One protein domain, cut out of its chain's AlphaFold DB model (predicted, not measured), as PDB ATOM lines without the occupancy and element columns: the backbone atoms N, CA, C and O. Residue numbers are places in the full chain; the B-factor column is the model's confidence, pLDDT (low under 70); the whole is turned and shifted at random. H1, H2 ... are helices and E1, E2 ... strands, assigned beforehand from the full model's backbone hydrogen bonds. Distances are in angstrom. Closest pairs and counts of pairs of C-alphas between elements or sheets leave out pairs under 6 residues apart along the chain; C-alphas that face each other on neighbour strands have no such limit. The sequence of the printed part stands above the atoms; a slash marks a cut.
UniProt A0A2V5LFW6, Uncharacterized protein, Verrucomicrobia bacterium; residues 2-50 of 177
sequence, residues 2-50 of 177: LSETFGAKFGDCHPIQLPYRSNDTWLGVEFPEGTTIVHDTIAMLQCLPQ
ATOM      1  N   LEU A   2     121.130 172.629 124.703       64.62
ATOM      2  CA  LEU A   2     120.881 172.049 126.051       64.62
ATOM      3  C   LEU A   2     121.787 172.613 127.169       64.62
ATOM      4  O   LEU A   2     121.303 172.950 128.246       64.62
ATOM      5  N   SER A   3     123.091 172.767 126.913       63.62
ATOM      6  CA  SER A   3     124.051 173.415 127.833       63.62
ATOM      7  C   SER A   3     123.638 174.832 128.213       63.62
ATOM      8  O   SER A   3     123.678 175.208 129.380       63.62
ATOM      9  N   GLU A   4     123.224 175.610 127.216       67.38
ATOM     10  CA  GLU A   4     122.804 177.002 127.375       67.38
ATOM     11  C   GLU A   4     121.519 177.106 128.198       67.38
ATOM     12  O   GLU A   4     121.437 177.958 129.077       67.38
ATOM     13  N   THR A   5     120.552 176.204 127.980       73.38
ATOM     14  CA  THR A   5     119.308 176.151 128.764       73.38
ATOM     15  C   THR A   5     119.561 175.877 130.247       73.38
ATOM     16  O   THR A   5     118.884 176.460 131.091       73.38
ATOM     17  N   PHE A   6     120.541 175.034 130.585       71.38
ATOM     18  CA  PHE A   6     120.851 174.685 131.978       71.38
ATOM     19  C   PHE A   6     122.023 175.476 132.583       71.38
ATOM     20  O   PHE A   6     122.421 175.201 133.713       71.38
ATOM     21  N   GLY A   7     122.604 176.434 131.850       70.69
ATOM     22  CA  GLY A   7     123.806 177.160 132.280       70.69
ATOM     23  C   GLY A   7     125.010 176.247 132.557       70.69
ATOM     24  O   GLY A   7     125.928 176.628 133.284       70.69
ATOM     25  N   ALA A   8     124.995 175.029 132.009       68.31
ATOM     26  CA  ALA A   8     125.973 173.988 132.277       68.31
ATOM     27  C   ALA A   8     127.042 173.969 131.181       68.31
ATOM     28  O   ALA A   8     126.737 173.958 129.988       68.31
ATOM     29  N   LYS A   9     128.314 173.923 131.586       67.81
ATOM     30  CA  LYS A   9     129.427 173.644 130.673       67.81
ATOM     31  C   LYS A   9     129.605 172.130 130.589       67.81
ATOM     32  O   LYS A   9     130.126 171.524 131.524       67.81
ATOM     33  N   PHE A  10     129.138 171.524 129.502       68.94
ATOM     34  CA  PHE A  10     129.494 170.140 129.189       68.94
ATOM     35  C   PHE A  10     130.926 170.095 128.648       68.94
ATOM     36  O   PHE A  10     131.381 171.056 128.024       68.94
ATOM     37  N   GLY A  11     131.642 169.010 128.949       72.12
ATOM     38  CA  GLY A  11     132.902 168.705 128.281       72.12
ATOM     39  C   GLY A  11     132.659 168.242 126.846       72.12
ATOM     40  O   GLY A  11     131.524 168.248 126.359       72.12
ATOM     41  N   ASP A  12     133.729 167.819 126.182       79.69
ATOM     42  CA  ASP A  12     133.627 167.262 124.839       79.69
ATOM     43  C   ASP A  12     132.753 165.998 124.845       79.69
ATOM     44  O   ASP A  12     132.799 165.177 125.765       79.69
ATOM     45  N   CYS A  13     131.919 165.865 123.815       86.75
ATOM     46  CA  CYS A  13     131.134 164.661 123.597       86.75
ATOM     47  C   CYS A  13     131.936 163.677 122.745       86.75
ATOM     48  O   CYS A  13     132.533 164.065 121.739       86.75
ATOM     49  N   HIS A  14     131.905 162.400 123.112       88.56
ATOM     50  CA  HIS A  14     132.639 161.350 122.420       88.56
ATOM     51  C   HIS A  14     131.692 160.250 121.934       88.56
ATOM     52  O   HIS A  14     130.858 159.777 122.712       88.56
ATOM     53  N   PRO A  15     131.799 159.823 120.665       91.00
ATOM     54  CA  PRO A  15     131.117 158.624 120.209       91.00
ATOM     55  C   PRO A  15     131.776 157.398 120.849       91.00
ATOM     56  O   PRO A  15     133.003 157.278 120.859       91.00
ATOM     57  N   ILE A  16     130.967 156.485 121.382       91.38
ATOM     58  CA  ILE A  16     131.433 155.217 121.950       91.38
ATOM     59  C   ILE A  16     130.570 154.054 121.456       91.38
ATOM     60  O   ILE A  16     129.371 154.211 121.231       91.38
ATOM     61  N   GLN A  17     131.210 152.896 121.276       91.88
ATOM     62  CA  GLN A  17     130.581 151.653 120.841       91.88
ATOM     63  C   GLN A  17     130.800 150.608 121.921       91.88
ATOM     64  O   GLN A  17     131.924 150.414 122.395       91.88
ATOM     65  N   LEU A  18     129.717 149.946 122.309       91.50
ATOM     66  CA  LEU A  18     129.713 148.937 123.355       91.50
ATOM     67  C   LEU A  18     129.206 147.588 122.817       91.50
ATOM     68  O   LEU A  18     128.307 147.568 121.975       91.50
ATOM     69  N   PRO A  19     129.742 146.462 123.324       90.69
ATOM     70  CA  PRO A  19     130.875 146.386 124.251       90.69
ATOM     71  C   PRO A  19     132.201 146.770 123.571       90.69
ATOM     72  O   PRO A  19     132.381 146.539 122.378       90.69
ATOM     73  N   TYR A  20     133.144 147.323 124.342       88.50
ATOM     74  CA  TYR A  20     134.494 147.573 123.835       88.50
ATOM     75  C   TYR A  20     135.184 146.247 123.510       88.50
ATOM     76  O   TYR A  20     135.239 145.339 124.344       88.50
ATOM     77  N   ARG A  21     135.746 146.157 122.306       86.25
ATOM     78  CA  ARG A  21     136.524 145.013 121.837       86.25
ATOM     79  C   ARG A  21     137.814 145.532 121.204       86.25
ATOM     80  O   ARG A  21     137.816 146.527 120.480       86.25
ATOM     81  N   SER A  22     138.934 144.879 121.505       87.62
ATOM     82  CA  SER A  22     140.233 145.262 120.949       87.62
ATOM     83  C   SER A  22     140.250 145.042 119.437       87.62
ATOM     84  O   SER A  22     139.922 143.942 118.993       87.62
ATOM     85  N   ASN A  23     140.699 146.045 118.677       85.50
ATOM     86  CA  ASN A  23     140.756 146.031 117.208       85.50
ATOM     87  C   ASN A  23     139.390 145.828 116.520       85.50
ATOM     88  O   ASN A  23     139.338 145.280 115.421       85.50
ATOM     89  N   ASP A  24     138.296 146.245 117.162       86.06
ATOM     90  CA  ASP A  24     136.965 146.227 116.547       86.06
ATOM     91  C   ASP A  24     136.780 147.398 115.575       86.06
ATOM     92  O   ASP A  24     137.413 148.449 115.716       86.06
ATOM     93  N   THR A  25     135.900 147.217 114.593       87.44
ATOM     94  CA  THR A  25     135.542 148.271 113.639       87.44
ATOM     95  C   THR A  25     134.312 149.017 114.148       87.44
ATOM     96  O   THR A  25     133.345 148.416 114.618       87.44
ATOM     97  N   TRP A  26     134.343 150.349 114.068       88.81
ATOM     98  CA  TRP A  26     133.170 151.163 114.374       88.81
ATOM     99  C   TRP A  26     132.061 150.874 113.356       88.81
ATOM    100  O   TRP A  26     132.289 150.998 112.155       88.81
ATOM    101  N   LEU A  27     130.862 150.502 113.816       88.06
ATOM    102  CA  LEU A  27     129.803 150.048 112.912       88.06
ATOM    103  C   LEU A  27     129.139 151.173 112.096       88.06
ATOM    104  O   LEU A  27     128.454 150.894 111.120       88.06
ATOM    105  N   GLY A  28     129.375 152.439 112.451       83.88
ATOM    106  CA  GLY A  28     128.883 153.611 111.715       83.88
ATOM    107  C   GLY A  28     129.854 154.190 110.676       83.88
ATOM    108  O   GLY A  28     129.728 155.364 110.335       83.88
ATOM    109  N   VAL A  29     130.866 153.436 110.230       87.06
ATOM    110  CA  VAL A  29     131.763 153.820 109.121       87.06
ATOM    111  C   VAL A  29     131.873 152.690 108.101       87.06
ATOM    112  O   VAL A  29     131.403 151.582 108.334       87.06
ATOM    113  N   GLU A  30     132.509 152.970 106.963       85.06
ATOM    114  CA  GLU A  30     132.820 151.949 105.966       85.06
ATOM    115  C   GLU A  30     133.715 150.845 106.550       85.06
ATOM    116  O   GLU A  30     134.707 151.112 107.237       85.06
ATOM    117  N   PHE A  31     133.355 149.592 106.272       85.75
ATOM    118  CA  PHE A  31     134.049 148.425 106.803       85.75
ATOM    119  C   PHE A  31     135.247 148.035 105.934       85.75
ATOM    120  O   PHE A  31     135.126 148.001 104.707       85.75
ATOM    121  N   PRO A  32     136.379 147.632 106.536       85.81
ATOM    122  CA  PRO A  32     137.430 146.934 105.807       85.81
ATOM    123  C   PRO A  32     136.891 145.680 105.103       85.81
ATOM    124  O   PRO A  32     136.002 144.996 105.626       85.81
ATOM    125  N   GLU A  33     137.462 145.329 103.949       84.12
ATOM    126  CA  GLU A  33     137.115 144.079 103.267       84.12
ATOM    127  C   GLU A  33     137.298 142.860 104.186       84.12
ATOM    128  O   GLU A  33     138.289 142.734 104.904       84.12
ATOM    129  N   GLY A  34     136.326 141.945 104.150       83.12
ATOM    130  CA  GLY A  34     136.325 140.731 104.972       83.12
ATOM    131  C   GLY A  34     135.789 140.917 106.395       83.12
ATOM    132  O   GLY A  34     135.683 139.933 107.129       83.12
ATOM    133  N   THR A  35     135.404 142.135 106.788       83.38
ATOM    134  CA  THR A  35     134.738 142.367 108.077       83.38
ATOM    135  C   THR A  35     133.425 141.592 108.130       83.38
ATOM    136  O   THR A  35     132.569 141.738 107.260       83.38
ATOM    137  N   THR A  36     133.267 140.755 109.156       80.50
ATOM    138  CA  THR A  36     132.032 140.004 109.404       80.50
ATOM    139  C   THR A  36     131.386 140.535 110.673       80.50
ATOM    140  O   THR A  36     131.993 140.492 111.743       80.50
ATOM    141  N   ILE A  37     130.155 141.031 110.557       81.56
ATOM    142  CA  ILE A  37     129.386 141.535 111.696       81.56
ATOM    143  C   ILE A  37     128.702 140.344 112.358       81.56
ATOM    144  O   ILE A  37     127.820 139.716 111.784       81.56
ATOM    145  N   VAL A  38     129.168 139.998 113.551       76.25
ATOM    146  CA  VAL A  38     128.759 138.781 114.274       76.25
ATOM    147  C   VAL A  38     127.932 139.067 115.528       76.25
ATOM    148  O   VAL A  38     127.423 138.137 116.146       76.25
ATOM    149  N   HIS A  39     127.796 140.335 115.922       78.50
ATOM    150  CA  HIS A  39     127.118 140.727 117.154       78.50
ATOM    151  C   HIS A  39     126.470 142.099 117.012       78.50
ATOM    152  O   HIS A  39     127.005 142.963 116.316       78.50
ATOM    153  N   ASP A  40     125.426 142.321 117.801       85.25
ATOM    154  CA  ASP A  40     124.852 143.644 118.003       85.25
ATOM    155  C   ASP A  40     125.809 144.534 118.808       85.25
ATOM    156  O   ASP A  40     126.617 144.062 119.628       85.25
ATOM    157  N   THR A  41     125.723 145.840 118.570       88.88
ATOM    158  CA  THR A  41     126.460 146.856 119.320       88.88
ATOM    159  C   THR A  41     125.550 148.025 119.668       88.88
ATOM    160  O   THR A  41     124.531 148.264 119.024       88.88
ATOM    161  N   ILE A  42     125.927 148.759 120.713       90.19
ATOM    162  CA  ILE A  42     125.297 150.029 121.064       90.19
ATOM    163  C   ILE A  42     126.266 151.131 120.674       90.19
ATOM    164  O   ILE A  42     127.358 151.205 121.240       90.19
ATOM    165  N   ALA A  43     125.863 151.980 119.736       90.50
ATOM    166  CA  ALA A  43     126.540 153.235 119.452       90.50
ATOM    167  C   ALA A  43     125.848 154.353 120.238       90.50
ATOM    168  O   ALA A  43     124.632 154.510 120.170       90.50
ATOM    169  N   MET A  44     126.614 155.134 120.992       89.88
ATOM    170  CA  MET A  44     126.075 156.267 121.738       89.88
ATOM    171  C   MET A  44     127.015 157.466 121.687       89.88
ATOM    172  O   MET A  44     128.239 157.322 121.674       89.88
ATOM    173  N   LEU A  45     126.434 158.663 121.698       90.50
ATOM    174  CA  LEU A  45     127.169 159.902 121.911       90.50
ATOM    175  C   LEU A  45     127.170 160.218 123.407       90.50
ATOM    176  O   LEU A  45     126.140 160.559 123.985       90.50
ATOM    177  N   GLN A  46     128.331 160.096 124.042       89.12
ATOM    178  CA  GLN A  46     128.484 160.354 125.465       89.12
ATOM    179  C   GLN A  46     129.016 161.771 125.689       89.12
ATOM    180  O   GLN A  46     130.142 162.079 125.314       89.12
ATOM    181  N   CYS A  47     128.227 162.623 126.343       87.62
ATOM    182  CA  CYS A  47     128.650 163.955 126.777       87.62
ATOM    183  C   CYS A  47     128.852 163.950 128.293       87.62
ATOM    184  O   CYS A  47     127.890 163.800 129.048       87.62
ATOM    185  N   LEU A  48     130.095 164.103 128.745       85.56
ATOM    186  CA  LEU A  48     130.437 164.032 130.166       85.56
ATOM    187  C   LEU A  48     130.681 165.429 130.758       85.56
ATOM    188  O   LEU A  48     131.161 166.330 130.065       85.56
ATOM    189  N   PRO A  49     130.377 165.649 132.050       81.25
ATOM    190  CA  PRO A  49     130.819 166.855 132.740       81.25
ATOM    191  C   PRO A  49     132.347 166.850 132.902       81.25
ATOM    192  O   PRO A  49     132.967 165.795 133.015       81.25
ATOM    193  N   GLN A  50     132.957 168.035 132.996       78.62
ATOM    194  CA  GLN A  50     134.417 168.181 133.107       78.62
ATOM    195  C   GLN A  50     135.025 167.450 134.327       78.62
ATOM    196  O   GLN A  50     136.188 167.062 134.301       78.62
TER     197      GLN A  50
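AT A GLANCE: This is residues 2 to 50 of the 177 residues of an uncharacterized protein of Verrucomicrobia bacterium (UniProt A0A2V5LFW6). A long, narrow ribbon of two antiparallel strands, E1 and E2, makes the shaft of a rod, with a wide loop of residues 19 to 41 at one end and the short helix H1 near the other. The two strands form a hairpin, and E1 bends by 53 degrees at residue 15; in the loop, residues 29 to 34 stick out. The printed part has 49 residues, with one named helix and two named strands in the order H1, E1, E2, and its class is mostly strand, though under half of the residues are in named elements. The whole is extended, with a radius of gyration of the C-alphas of 15.1 A, and its C-alphas span 47 by 18 by 16 A.

IN THESE COORDINATES: E1, the longest strand, holds residues 10 to 18 and measures 22.0 A from first to last C-alpha; it begins at C-alpha 10, at (129.494, 170.140, 129.189). E2 holds residues 42 to 49 and measures 21.2 A, ending at C-alpha 49, at (130.819, 166.855, 132.740). H1 holds residues 2 to 5, measures 5.2 A and begins at C-alpha 2, at (120.881, 172.049, 126.051).

HOW THE PARTS SIT: E1 and E2 are antiparallel neighbours in a sheet of two strands, with 157 degrees between their N-to-C directions. C-alphas that face each other are, for instance, those of Phe 10 and Pro 49, 5.0 A apart, those of Pro 15 and Leu 45, 4.5 A apart, and those of Leu 18 and Ile 42, 5.1 A apart. Among the backbone pairs within hydrogen-bond range are N 14 and O 46 at 2.8 A, and N 42 and O 18 at 2.9 A. The closest C-alphas of H1 and E1 are those of Ser 3 and Phe 10, 6.5 A apart, while the centres of the two elements are 17.3 A apart. H1 and E2 are apart, with no C-alpha of the one within 8 A of the other. H1, with four residues, is too short for a pair of O i and N i+4 inside it; its one pair of O i and N i+3 is within range.

THE WHOLE: The two C-alphas farthest apart, those of Gly 7 and Gly 34, are 47.2 A from each other, and the first and last printed C-alphas, those of Leu 2 and Gln 50, are 15.7 A apart. The link from H1 to E1 is tight, with 4 residues, and the link from E1 to E2 is long, with 23. That long link, residues 19 to 41, has no named element, and its C-alphas lie 8 to 22 A from the mean of all C-alphas. The printed part has no cut. Its mean pLDDT is 82.7, and confidence is under 70 at residues 2 to 4 and 8 to 10 of the model.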